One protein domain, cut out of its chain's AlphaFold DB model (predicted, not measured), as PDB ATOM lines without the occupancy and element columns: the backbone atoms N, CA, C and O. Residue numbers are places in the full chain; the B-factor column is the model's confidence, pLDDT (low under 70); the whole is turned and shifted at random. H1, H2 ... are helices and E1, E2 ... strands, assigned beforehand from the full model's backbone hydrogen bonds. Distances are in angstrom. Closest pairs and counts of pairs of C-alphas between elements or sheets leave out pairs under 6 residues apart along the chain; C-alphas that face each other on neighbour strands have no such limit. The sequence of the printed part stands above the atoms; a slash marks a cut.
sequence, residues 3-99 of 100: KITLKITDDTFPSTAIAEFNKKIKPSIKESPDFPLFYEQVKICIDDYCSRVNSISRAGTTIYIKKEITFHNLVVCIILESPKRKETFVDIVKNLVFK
ATOM      1  N   LYS A   3     120.812 151.927 101.613       90.75
ATOM      2  CA  LYS A   3     121.270 151.585 102.965       90.75
ATOM      3  C   LYS A   3     121.679 152.844 103.722       90.75
ATOM      4  O   LYS A   3     122.496 153.614 103.226       90.75
ATOM      5  N   ILE A   4     121.125 153.038 104.916       91.50
ATOM      6  CA  ILE A   4     121.518 154.094 105.854       91.50
ATOM      7  C   ILE A   4     122.239 153.429 107.017       91.50
ATOM      8  O   ILE A   4     121.683 152.546 107.661       91.50
ATOM      9  N   THR A   5     123.462 153.866 107.297       92.69
ATOM     10  CA  THR A   5     124.220 153.402 108.462       92.69
ATOM     11  C   THR A   5     124.274 154.509 109.508       92.69
ATOM     12  O   THR A   5     124.676 155.638 109.206       92.69
ATOM     13  N   LEU A   6     123.874 154.174 110.732       91.62
ATOM     14  CA  LEU A   6     123.968 155.011 111.921       91.62
ATOM     15  C   LEU A   6     124.945 154.353 112.891       91.62
ATOM     16  O   LEU A   6     124.807 153.168 113.194       91.62
ATOM     17  N   LYS A   7     125.932 155.113 113.355       90.69
ATOM     18  CA  LYS A   7     126.866 154.674 114.391       90.69
ATOM     19  C   LYS A   7     126.512 155.380 115.696       90.69
ATOM     20  O   LYS A   7     126.322 156.591 115.690       90.69
ATOM     21  N   ILE A   8     126.404 154.610 116.770       89.56
ATOM     22  CA  ILE A   8     126.124 155.046 118.133       89.56
ATOM     23  C   ILE A   8     127.381 154.750 118.952       89.56
ATOM     24  O   ILE A   8     127.736 153.585 119.136       89.56
ATOM     25  N   THR A   9     128.042 155.801 119.418       86.44
ATOM     26  CA  THR A   9     129.189 155.748 120.336       86.44
ATOM     27  C   THR A   9     128.825 156.344 121.695       86.44
ATOM     28  O   THR A   9     127.713 156.839 121.872       86.44
ATOM     29  N   ASP A  10     129.746 156.311 122.657       80.81
ATOM     30  CA  ASP A  10     129.562 156.876 123.999       80.81
ATOM     31  C   ASP A  10     129.268 158.383 124.000       80.81
ATOM     32  O   ASP A  10     128.497 158.857 124.829       80.81
ATOM     33  N   ASP A  11     129.778 159.113 123.008       81.88
ATOM     34  CA  ASP A  11     129.493 160.541 122.812       81.88
ATOM     35  C   ASP A  11     128.211 160.811 121.995       81.88
ATOM     36  O   ASP A  11     127.847 161.962 121.733       81.88
ATOM     37  N   THR A  12     127.519 159.763 121.534       85.69
ATOM     38  CA  THR A  12     126.341 159.914 120.676       85.69
ATOM     39  C   THR A  12     125.068 160.081 121.499       85.69
ATOM     40  O   THR A  12     124.592 159.151 122.149       85.69
ATOM     41  N   PHE A  13     124.448 161.256 121.389       88.00
ATOM     42  CA  PHE A  13     123.127 161.518 121.959       88.00
ATOM     43  C   PHE A  13     121.994 161.024 121.039       88.00
ATOM     44  O   PHE A  13     122.104 161.168 119.812       88.00
ATOM     45  N   PRO A  14     120.862 160.541 121.600       90.50
ATOM     46  CA  PRO A  14     119.710 160.101 120.809       90.50
ATOM     47  C   PRO A  14     119.214 161.167 119.826       90.50
ATOM     48  O   PRO A  14     118.957 160.877 118.659       90.50
ATOM     49  N   SER A  15     119.139 162.426 120.267       91.12
ATOM     50  CA  SER A  15     118.711 163.563 119.444       91.12
ATOM     51  C   SER A  15     119.598 163.760 118.210       91.12
ATOM     52  O   SER A  15     119.085 163.963 117.108       91.12
ATOM     53  N   THR A  16     120.916 163.640 118.371       91.62
ATOM     54  CA  THR A  16     121.898 163.775 117.287       91.62
ATOM     55  C   THR A  16     121.782 162.630 116.283       91.62
ATOM     56  O   THR A  16     121.729 162.878 115.077       91.62
ATOM     57  N   ALA A  17     121.667 161.386 116.758       90.75
ATOM     58  CA  ALA A  17     121.508 160.211 115.900       90.75
ATOM     59  C   ALA A  17     120.182 160.233 115.115       90.75
ATOM     60  O   ALA A  17     120.146 159.901 113.928       90.75
ATOM     61  N   ILE A  18     119.097 160.693 115.744       93.50
ATOM     62  CA  ILE A  18     117.798 160.886 115.084       93.50
ATOM     63  C   ILE A  18     117.879 162.005 114.035       93.50
ATOM     64  O   ILE A  18     117.352 161.862 112.931       93.50
ATOM     65  N   ALA A  19     118.558 163.116 114.335       92.56
ATOM     66  CA  ALA A  19     118.753 164.200 113.373       92.56
ATOM     67  C   ALA A  19     119.577 163.745 112.154       92.56
ATOM     68  O   ALA A  19     119.210 164.045 111.017       92.56
ATOM     69  N   GLU A  20     120.649 162.981 112.369       91.81
ATOM     70  CA  GLU A  20     121.433 162.334 111.310       91.81
ATOM     71  C   GLU A  20     120.571 161.428 110.424       91.81
ATOM     72  O   GLU A  20     120.618 161.519 109.195       91.81
ATOM     73  N   PHE A  21     119.755 160.573 111.044       92.19
ATOM     74  CA  PHE A  21     118.831 159.702 110.333       92.19
ATOM     75  C   PHE A  21     117.865 160.501 109.447       92.19
ATOM     76  O   PHE A  21     117.729 160.223 108.253       92.19
ATOM     77  N   ASN A  22     117.266 161.557 110.000       91.88
ATOM     78  CA  ASN A  22     116.321 162.417 109.293       91.88
ATOM     79  C   ASN A  22     116.930 163.176 108.109       91.88
ATOM     80  O   ASN A  22     116.192 163.489 107.168       91.88
ATOM     81  N   LYS A  23     118.240 163.462 108.148       92.31
ATOM     82  CA  LYS A  23     119.004 164.049 107.034       92.31
ATOM     83  C   LYS A  23     119.309 163.032 105.933       92.31
ATOM     84  O   LYS A  23     119.319 163.390 104.762       92.31
ATOM     85  N   LYS A  24     119.580 161.776 106.302       90.56
ATOM     86  CA  LYS A  24     119.964 160.703 105.366       90.56
ATOM     87  C   LYS A  24     118.762 160.053 104.677       90.56
ATOM     88  O   LYS A  24     118.915 159.472 103.602       90.56
ATOM     89  N   ILE A  25     117.574 160.123 105.278       89.88
ATOM     90  CA  ILE A  25     116.373 159.519 104.708       89.88
ATOM     91  C   ILE A  25     115.723 160.414 103.643       89.88
ATOM     92  O   ILE A  25     115.526 161.614 103.835       89.88
ATOM     93  N   LYS A  26     115.371 159.810 102.502       89.31
ATOM     94  CA  LYS A  26     114.731 160.517 101.385       89.31
ATOM     95  C   LYS A  26     113.305 160.962 101.750       89.31
ATOM     96  O   LYS A  26     112.602 160.187 102.400       89.31
ATOM     97  N   PRO A  27     112.844 162.137 101.276       87.81
ATOM     98  CA  PRO A  27     111.477 162.613 101.506       87.81
ATOM     99  C   PRO A  27     110.401 161.611 101.076       87.81
ATOM    100  O   PRO A  27     109.487 161.350 101.844       87.81
ATOM    101  N   SER A  28     110.590 160.940  99.936       87.38
ATOM    102  CA  SER A  28     109.642 159.945  99.412       87.38
ATOM    103  C   SER A  28     109.419 158.734 100.323       87.38
ATOM    104  O   SER A  28     108.397 158.068 100.225       87.38
ATOM    105  N   ILE A  29     110.367 158.423 101.216       87.88
ATOM    106  CA  ILE A  29     110.189 157.369 102.222       87.88
ATOM    107  C   ILE A  29     109.368 157.890 103.407       87.88
ATOM    108  O   ILE A  29     108.617 157.120 103.996       87.88
ATOM    109  N   LYS A  30     109.484 159.187 103.737       87.81
ATOM    110  CA  LYS A  30     108.734 159.830 104.829       87.81
ATOM    111  C   LYS A  30     107.239 159.945 104.527       87.81
ATOM    112  O   LYS A  30     106.441 160.002 105.452       87.81
ATOM    113  N   GLU A  31     106.886 159.983 103.246       89.88
ATOM    114  CA  GLU A  31     105.505 160.052 102.756       89.88
ATOM    115  C   GLU A  31     104.800 158.684 102.753       89.88
ATOM    116  O   GLU A  31     103.597 158.617 102.512       89.88
ATOM    117  N   SER A  32     105.523 157.588 103.025       90.25
ATOM    118  CA  SER A  32     104.923 156.252 103.095       90.25
ATOM    119  C   SER A  32     103.983 156.137 104.306       90.25
ATOM    120  O   SER A  32     104.367 156.553 105.402       90.25
ATOM    121  N   PRO A  33     102.788 155.529 104.167       90.00
ATOM    122  CA  PRO A  33     101.836 155.375 105.272       90.00
ATOM    123  C   PRO A  33     102.400 154.563 106.447       90.00
ATOM    124  O   PRO A  33     102.055 154.827 107.596       90.00
ATOM    125  N   ASP A  34     103.317 153.632 106.180       90.06
ATOM    126  CA  ASP A  34     103.952 152.794 107.202       90.06
ATOM    127  C   ASP A  34     105.196 153.453 107.834       90.06
ATOM    128  O   ASP A  34     105.805 152.915 108.767       90.06
ATOM    129  N   PHE A  35     105.595 154.633 107.341       90.81
ATOM    130  CA  PHE A  35     106.776 155.341 107.823       90.81
ATOM    131  C   PHE A  35     106.723 155.687 109.317       90.81
ATOM    132  O   PHE A  35     107.749 155.497 109.968       90.81
ATOM    133  N   PRO A  36     105.600 156.148 109.907       93.00
ATOM    134  CA  PRO A  36     105.550 156.475 111.332       93.00
ATOM    135  C   PRO A  36     105.920 155.293 112.235       93.00
ATOM    136  O   PRO A  36     106.730 155.458 113.145       93.00
ATOM    137  N   LEU A  37     105.411 154.091 111.935       91.94
ATOM    138  CA  LEU A  37     105.712 152.867 112.689       91.94
ATOM    139  C   LEU A  37     107.185 152.472 112.554       91.94
ATOM    140  O   LEU A  37     107.855 152.153 113.536       91.94
ATOM    141  N   PHE A  38     107.715 152.520 111.332       92.81
ATOM    142  CA  PHE A  38     109.129 152.253 111.083       92.81
ATOM    143  C   PHE A  38     110.041 153.279 111.771       92.81
ATOM    144  O   PHE A  38     111.052 152.921 112.376       92.81
ATOM    145  N   TYR A  39     109.676 154.557 111.705       93.06
ATOM    146  CA  TYR A  39     110.404 155.646 112.339       93.06
ATOM    147  C   TYR A  39     110.442 155.481 113.857       93.06
ATOM    148  O   TYR A  39     111.494 155.669 114.469       93.06
ATOM    149  N   GLU A  40     109.329 155.075 114.465       94.25
ATOM    150  CA  GLU A  40     109.257 154.777 115.891       94.25
ATOM    151  C   GLU A  40     110.191 153.622 116.281       94.25
ATOM    152  O   GLU A  40     110.971 153.764 117.223       94.25
ATOM    153  N   GLN A  41     110.218 152.530 115.506       92.94
ATOM    154  CA  GLN A  41     111.151 151.418 115.740       92.94
ATOM    155  C   GLN A  41     112.619 151.860 115.670       92.94
ATOM    156  O   GLN A  41     113.434 151.460 116.505       92.94
ATOM    157  N   VAL A  42     112.966 152.708 114.694       92.81
ATOM    158  CA  VAL A  42     114.317 153.275 114.575       92.81
ATOM    159  C   VAL A  42     114.650 154.137 115.794       92.81
ATOM    160  O   VAL A  42     115.732 153.985 116.356       92.81
ATOM    161  N   LYS A  43     113.727 154.999 116.246       94.38
ATOM    162  CA  LYS A  43     113.928 155.838 117.440       94.38
ATOM    163  C   LYS A  43     114.127 155.006 118.703       94.38
ATOM    164  O   LYS A  43     115.072 155.276 119.436       94.38
ATOM    165  N   ILE A  44     113.288 153.996 118.932       94.62
ATOM    166  CA  ILE A  44     113.406 153.093 120.087       94.62
ATOM    167  C   ILE A  44     114.762 152.382 120.066       94.62
ATOM    168  O   ILE A  44     115.441 152.316 121.087       94.62
ATOM    169  N   CYS A  45     115.199 151.897 118.899       93.19
ATOM    170  CA  CYS A  45     116.495 151.232 118.778       93.19
ATOM    171  C   CYS A  45     117.670 152.182 119.053       93.19
ATOM    172  O   CYS A  45     118.644 151.774 119.681       93.19
ATOM    173  N   ILE A  46     117.597 153.433 118.587       93.12
ATOM    174  CA  ILE A  46     118.608 154.458 118.882       93.12
ATOM    175  C   ILE A  46     118.667 154.726 120.388       93.12
ATOM    176  O   ILE A  46     119.757 154.752 120.950       93.12
ATOM    177  N   ASP A  47     117.516 154.897 121.037       93.12
ATOM    178  CA  ASP A  47     117.438 155.218 122.464       93.12
ATOM    179  C   ASP A  47     117.975 154.079 123.348       93.12
ATOM    180  O   ASP A  47     118.814 154.305 124.227       93.12
ATOM    181  N   ASP A  48     117.599 152.831 123.036       92.31
ATOM    182  CA  ASP A  48     118.136 151.629 123.687       92.31
ATOM    183  C   ASP A  48     119.656 151.536 123.499       92.31
ATOM    184  O   ASP A  48     120.396 151.276 124.449       92.31
ATOM    185  N   TYR A  49     120.159 151.819 122.294       91.25
ATOM    186  CA  TYR A  49     121.589 151.736 122.008       91.25
ATOM    187  C   TYR A  49     122.385 152.843 122.712       91.25
ATOM    188  O   TYR A  49     123.438 152.563 123.286       91.25
ATOM    189  N   CYS A  50     121.870 154.073 122.747       88.88
ATOM    190  CA  CYS A  50     122.454 155.171 123.517       88.88
ATOM    191  C   CYS A  50     122.443 154.882 125.029       88.88
ATOM    192  O   CYS A  50     123.394 155.209 125.737       88.88
ATOM    193  N   SER A  51     121.400 154.237 125.548       87.69
ATOM    194  CA  SER A  51     121.342 153.851 126.964       87.69
ATOM    195  C   SER A  51     122.349 152.745 127.293       87.69
ATOM    196  O   SER A  51     123.078 152.827 128.287       87.69
ATOM    197  N   ARG A  52     122.459 151.731 126.424       86.25
ATOM    198  CA  ARG A  52     123.408 150.620 126.581       86.25
ATOM    199  C   ARG A  52     124.856 151.065 126.478       86.25
ATOM    200  O   ARG A  52     125.658 150.653 127.310       86.25
ATOM    201  N   VAL A  53     125.195 151.903 125.496       83.00
ATOM    202  CA  VAL A  53     126.574 152.376 125.321       83.00
ATOM    203  C   VAL A  53     127.017 153.150 126.565       83.00
ATOM    204  O   VAL A  53     128.034 152.809 127.150       83.00
ATOM    205  N   ASN A  54     126.177 154.042 127.100       77.19
ATOM    206  CA  ASN A  54     126.462 154.778 128.335       77.19
ATOM    207  C   ASN A  54     126.672 153.875 129.560       77.19
ATOM    208  O   ASN A  54     127.528 154.152 130.403       77.19
ATOM    209  N   SER A  55     125.894 152.797 129.678       78.38
ATOM    210  CA  SER A  55     126.058 151.815 130.755       78.38
ATOM    211  C   SER A  55     127.371 151.034 130.617       78.38
ATOM    212  O   SER A  55     128.102 150.851 131.590       78.38
ATOM    213  N   ILE A  56     127.716 150.625 129.396       74.25
ATOM    214  CA  ILE A  56     128.817 149.695 129.127       74.25
ATOM    215  C   ILE A  56     130.169 150.413 129.031       74.25
ATOM    216  O   ILE A  56     131.177 149.883 129.503       74.25
ATOM    217  N   SER A  57     130.206 151.647 128.527       66.69
ATOM    218  CA  SER A  57     131.408 152.486 128.545       66.69
ATOM    219  C   SER A  57     131.870 152.780 129.975       66.69
ATOM    220  O   SER A  57     133.074 152.815 130.229       66.69
ATOM    221  N   ARG A  58     130.942 152.898 130.940       64.50
ATOM    222  CA  ARG A  58     131.280 152.990 132.376       64.50
ATOM    223  C   ARG A  58     131.918 151.708 132.913       64.50
ATOM    224  O   ARG A  58     132.751 151.783 133.807       64.50
ATOM    225  N   ALA A  59     131.559 150.554 132.354       67.81
ATOM    226  CA  ALA A  59     132.123 149.255 132.712       67.81
ATOM    227  C   ALA A  59     133.451 148.936 131.988       67.81
ATOM    228  O   ALA A  59     134.011 147.861 132.191       67.81
ATOM    229  N   GLY A  60     133.960 149.823 131.120       62.75
ATOM    230  CA  GLY A  60     135.251 149.644 130.439       62.75
ATOM    231  C   GLY A  60     135.289 148.492 129.426       62.75
ATOM    232  O   GLY A  60     136.367 147.983 129.107       62.75
ATOM    233  N   THR A  61     134.132 148.061 128.918       66.62
ATOM    234  CA  THR A  61     134.022 146.924 127.989       66.62
ATOM    235  C   THR A  61     133.943 147.405 126.540       66.62
ATOM    236  O   THR A  61     133.250 148.374 126.240       66.62
ATOM    237  N   THR A  62     134.647 146.723 125.628       71.31
ATOM    238  CA  THR A  62     134.493 146.962 124.183       71.31
ATOM    239  C   THR A  62     133.302 146.184 123.661       71.31
ATOM    240  O   THR A  62     133.262 144.964 123.823       71.31
ATOM    241  N   ILE A  63     132.358 146.864 123.012       77.12
ATOM    242  CA  ILE A  63     131.210 146.199 122.393       77.12
ATOM    243  C   ILE A  63     130.961 146.694 120.977       77.12
ATOM    244  O   ILE A  63     131.112 147.877 120.676       77.12
ATOM    245  N   TYR A  64     130.550 145.748 120.134       85.50
ATOM    246  CA  TYR A  64     130.093 145.972 118.772       85.50
ATOM    247  C   TYR A  64     128.765 145.239 118.590       85.50
ATOM    248  O   TYR A  64     128.731 144.008 118.560       85.50
ATOM    249  N   ILE A  65     127.663 145.984 118.500       87.00
ATOM    250  CA  ILE A  65     126.325 145.411 118.306       87.00
ATOM    251  C   ILE A  65     125.707 146.027 117.058       87.00
ATOM    252  O   ILE A  65     125.580 147.243 116.951       87.00
ATOM    253  N   LYS A  66     125.279 145.191 116.114       92.12
ATOM    254  CA  LYS A  66     124.669 145.621 114.854       92.12
ATOM    255  C   LYS A  66     123.202 145.200 114.804       92.12
ATOM    256  O   LYS A  66     122.896 144.023 114.973       92.12
ATOM    257  N   LYS A  67     122.307 146.145 114.515       92.50
ATOM    258  CA  LYS A  67     120.892 145.890 114.216       92.50
ATOM    259  C   LYS A  67     120.553 146.424 112.837       92.50
ATOM    260  O   LYS A  67     120.890 147.556 112.507       92.50
ATOM    261  N   GLU A  68     119.873 145.613 112.040       93.38
ATOM    262  CA  GLU A  68     119.320 146.033 110.755       93.38
ATOM    263  C   GLU A  68     117.791 146.037 110.847       93.38
ATOM    264  O   GLU A  68     117.190 145.085 111.340       93.38
ATOM    265  N   ILE A  69     117.183 147.143 110.418       91.69
ATOM    266  CA  ILE A  69     115.737 147.337 110.319       91.69
ATOM    267  C   ILE A  69     115.442 147.605 108.844       91.69
ATOM    268  O   ILE A  69     116.008 148.525 108.245       91.69
ATOM    269  N   THR A  70     114.597 146.778 108.238       90.25
ATOM    270  CA  THR A  70     114.281 146.850 106.808       90.25
ATOM    271  C   THR A  70     112.889 147.432 106.609       90.25
ATOM    272  O   THR A  70     111.945 147.027 107.279       90.25
ATOM    273  N   PHE A  71     112.766 148.372 105.673       88.88
ATOM    274  CA  PHE A  71     111.517 149.036 105.316       88.88
ATOM    275  C   PHE A  71     111.444 149.248 103.805       88.88
ATOM    276  O   PHE A  71     112.202 150.045 103.247       88.88
ATOM    277  N   HIS A  72     110.556 148.518 103.128       85.31
ATOM    278  CA  HIS A  72     110.494 148.443 101.662       85.31
ATOM    279  C   HIS A  72     111.895 148.239 101.040       85.31
ATOM    280  O   HIS A  72     112.542 147.219 101.256       85.31
ATOM    281  N   ASN A  73     112.391 149.240 100.303       86.75
ATOM    282  CA  ASN A  73     113.687 149.247  99.619       86.75
ATOM    283  C   ASN A  73     114.806 149.953 100.412       86.75
ATOM    284  O   ASN A  73     115.857 150.266  99.835       86.75
ATOM    285  N   LEU A  74     114.585 150.224 101.701       88.56
ATOM    286  CA  LEU A  74     115.522 150.859 102.622       88.56
ATOM    287  C   LEU A  74     115.968 149.866 103.705       88.56
ATOM    288  O   LEU A  74     115.151 149.214 104.349       88.56
ATOM    289  N   VAL A  75     117.273 149.799 103.950       91.81
ATOM    290  CA  VAL A  75     117.854 149.110 105.110       91.81
ATOM    291  C   VAL A  75     118.498 150.146 106.014       91.81
ATOM    292  O   VAL A  75     119.384 150.881 105.582       91.81
ATOM    293  N   VAL A  76     118.086 150.185 107.275       91.31
ATOM    294  CA  VAL A  76     118.716 151.012 108.305       91.31
ATOM    295  C   VAL A  76     119.558 150.113 109.185       91.31
ATOM    296  O   VAL A  76     119.051 149.204 109.828       91.31
ATOM    297  N   CYS A  77     120.861 150.353 109.182       92.50
ATOM    298  CA  CYS A  77     121.843 149.627 109.965       92.50
ATOM    299  C   CYS A  77     122.297 150.509 111.125       92.50
ATOM    300  O   CYS A  77     123.009 151.488 110.912       92.50
ATOM    301  N   ILE A  78     121.908 150.152 112.343       92.19
ATOM    302  CA  ILE A  78     122.286 150.842 113.574       92.19
ATOM    303  C   ILE A  78     123.390 150.022 114.236       92.19
ATOM    304  O   ILE A  78     123.218 148.837 114.522       92.19
ATOM    305  N   ILE A  79     124.548 150.641 114.424       91.19
ATOM    306  CA  ILE A  79     125.742 150.018 114.985       91.19
ATOM    307  C   ILE A  79     126.042 150.711 116.303       91.19
ATOM    308  O   ILE A  79     126.262 151.915 116.312       91.19
ATOM    309  N   LEU A  80     126.075 149.955 117.391       86.69
ATOM    310  CA  LEU A  80     126.612 150.395 118.667       86.69
ATOM    311  C   LEU A  80     128.084 150.005 118.729       86.69
ATOM    312  O   LEU A  80     128.413 148.825 118.608       86.69
ATOM    313  N   GLU A  81     128.944 150.995 118.929       83.62
ATOM    314  CA  GLU A  81     130.387 150.839 119.058       83.62
ATOM    315  C   GLU A  81     130.862 151.609 120.296       83.62
ATOM    316  O   GLU A  81     130.830 152.833 120.318       83.62
ATOM    317  N   SER A  82     131.309 150.898 121.336       76.00
ATOM    318  CA  SER A  82     132.043 151.512 122.452       76.00
ATOM    319  C   SER A  82     133.465 150.977 122.429       76.00
ATOM    320  O   SER A  82     133.650 149.798 122.752       76.00
ATOM    321  N   PRO A  83     134.485 151.781 122.095       65.56
ATOM    322  CA  PRO A  83     135.856 151.386 122.373       65.56
ATOM    323  C   PRO A  83     136.060 151.311 123.894       65.56
ATOM    324  O   PRO A  83     135.450 152.067 124.654       65.56
ATOM    325  N   LYS A  84     136.922 150.403 124.370       59.44
ATOM    326  CA  LYS A  84     137.413 150.464 125.755       59.44
ATOM    327  C   LYS A  84     138.019 151.854 125.956       59.44
ATOM    328  O   LYS A  84     138.936 152.216 125.213       59.44
ATOM    329  N   ARG A  85     137.520 152.627 126.931       57.25
ATOM    330  CA  ARG A  85     138.178 153.875 127.343       57.25
ATOM    331  C   ARG A  85     139.638 153.535 127.621       57.25
ATOM    332  O   ARG A  85     139.926 152.742 128.515       57.25
ATOM    333  N   LYS A  86     140.551 154.080 126.811       51.09
ATOM    334  CA  LYS A  86     141.970 154.093 127.163       51.09
ATOM    335  C   LYS A  86     142.039 154.843 128.483       51.09
ATOM    336  O   LYS A  86     141.593 155.986 128.530       51.09
ATOM    337  N   GLU A  87     142.507 154.176 129.532       49.16
ATOM    338  CA  GLU A  87     142.744 154.803 130.826       49.16
ATOM    339  C   GLU A  87     143.519 156.098 130.586       49.16
ATOM    340  O   GLU A  87     144.638 156.102 130.067       49.16
ATOM    341  N   THR A  88     142.870 157.221 130.861       51.31
ATOM    342  CA  THR A  88     143.519 158.522 130.840       51.31
ATOM    343  C   THR A  88     144.561 158.527 131.954       51.31
ATOM    344  O   THR A  88     144.300 158.006 133.033       51.31
ATOM    345  N   PHE A  89     145.729 159.141 131.734       52.88
ATOM    346  CA  PHE A  89     146.822 159.250 132.722       52.88
ATOM    347  C   PHE A  89     146.351 159.632 134.145       52.88
ATOM    348  O   PHE A  89     146.970 159.247 135.132       52.88
ATOM    349  N   VAL A  90     145.232 160.351 134.262       55.19
ATOM    350  CA  VAL A  90     144.581 160.736 135.524       55.19
ATOM    351  C   VAL A  90     144.118 159.534 136.369       55.19
ATOM    352  O   VAL A  90     144.250 159.578 137.593       55.19
ATOM    353  N   ASP A  91     143.621 158.456 135.756       53.00
ATOM    354  CA  ASP A  91     143.222 157.226 136.459       53.00
ATOM    355  C   ASP A  91     144.440 156.481 137.031       53.00
ATOM    356  O   ASP A  91     144.396 155.963 138.149       53.00
ATOM    357  N   ILE A  92     145.574 156.527 136.320       55.25
ATOM    358  CA  ILE A  92     146.851 155.955 136.773       55.25
ATOM    359  C   ILE A  92     147.381 156.728 137.989       55.25
ATOM    360  O   ILE A  92     147.786 156.123 138.983       55.25
ATOM    361  N   VAL A  93     147.341 158.066 137.951       56.41
ATOM    362  CA  VAL A  93     147.849 158.904 139.053       56.41
ATOM    363  C   VAL A  93     147.000 158.743 140.316       56.41
ATOM    364  O   VAL A  93     147.555 158.631 141.406       56.41
ATOM    365  N   LYS A  94     145.668 158.650 140.202       53.19
ATOM    366  CA  LYS A  94     144.807 158.418 141.376       53.19
ATOM    367  C   LYS A  94     145.092 157.078 142.060       53.19
ATOM    368  O   LYS A  94     145.091 157.028 143.284       53.19
ATOM    369  N   ASN A  95     145.408 156.022 141.311       53.12
ATOM    370  CA  ASN A  95     145.769 154.728 141.900       53.12
ATOM    371  C   ASN A  95     147.161 154.700 142.556       53.12
ATOM    372  O   ASN A  95     147.414 153.838 143.396       53.12
ATOM    373  N   LEU A  96     148.051 155.633 142.209       53.59
ATOM    374  CA  LEU A  96     149.375 155.755 142.826       53.59
ATOM    375  C   LEU A  96     149.358 156.612 144.101       53.59
ATOM    376  O   LEU A  96     150.080 156.306 145.042       53.59
ATOM    377  N   VAL A  97     148.515 157.648 144.165       55.94
ATOM    378  CA  VAL A  97     148.502 158.603 145.292       55.94
ATOM    379  C   VAL A  97     147.861 158.032 146.567       55.94
ATOM    380  O   VAL A  97     148.229 158.444 147.658       55.94
ATOM    381  N   PHE A  98     146.950 157.057 146.470       52.62
ATOM    382  CA  PHE A  98     146.284 156.464 147.648       52.62
ATOM    383  C   PHE A  98     146.953 155.188 148.192       52.62
ATOM    384  O   PHE A  98     146.409 154.545 149.089       52.62
ATOM    385  N   LYS A  99     148.120 154.805 147.660       48.31
ATOM    386  CA  LYS A  99     148.930 153.670 148.145       48.31
ATOM    387  C   LYS A  99     150.324 154.076 148.656       48.31
ATOM    388  O   LYS A  99     151.162 153.195 148.837       48.31
TER     389      LYS A  99
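Overview. This is residues 3 to 99 of the 100 residues of an uncharacterized protein of Agitococcus lubricus (UniProt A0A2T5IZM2). A long helix, H3, and a shorter one, H1, pack on one face of a small three-stranded sheet whose other face is bare, and a tail ending in H4 sticks out from one end, residues 88 to 99 standing free. The printed part has 97 residues with four named helices and three named strands, in the order E1 H1 H2 H3 E2 E3 H4; the class is mixed, helices and strands. The sheet is mixed, in the order E1 E3 E2. The whole is loose, with a radius of gyration of the C-alphas of 17.4 A, and spans 64 by 19 by 17 A.

Arrangement. Start at E1, residues 3 to 8, an edge strand parallel to E3, residues 74 to 82; look for N 6 and O 77, 2.8 A apart. E3 forms an antiparallel hairpin with E2, residues 63 to 71, where N 67 and O 78 are 2.8 A apart. H1, residues 14 to 24, lies over E1 at a height of 9.4 A over the sheet. On the same face H3, residues 35 to 58, runs along E3 at 4 degrees on the local plane; the closest C-alphas are those of Tyr 49 and Leu 80, 6.2 A apart. These two layers are helices on one face of a sheet. H1 touches residues 43 to 50 of H3 at a steep tilt of 45 degrees, opposite ways, closest at the C-alphas of Pro 14 and Asp 47, 5.6 A. H2, residues 27 to 30, is close to H3 but not clearly touching, with the C-alphas of Ile 29 and Phe 35 6.9 A apart. H4, residues 89 to 97, is apart from H3. Every O i to N i+4 pair is within hydrogen-bond range in H1 and H4, and 19 of 20 in H3; H2 is too short for one.

Along the chain. Find C-alpha 3 at (121.270, 151.585, 102.965), where E1 begins. H3 runs 34.8 A from C-alpha 35 at (106.776, 155.341, 107.823); E2 covers 26.2 A and E3 25.8 A. H4 ends at C-alpha 97, (148.502, 158.603, 145.292).

Size, cuts and confidence. The C-alphas of Pro 33 and Lys 99 are the two farthest apart, 63.7 A. The printed part has no cut and no long link. Residues 57 to 61 and 83 to 99 have pLDDT under 70.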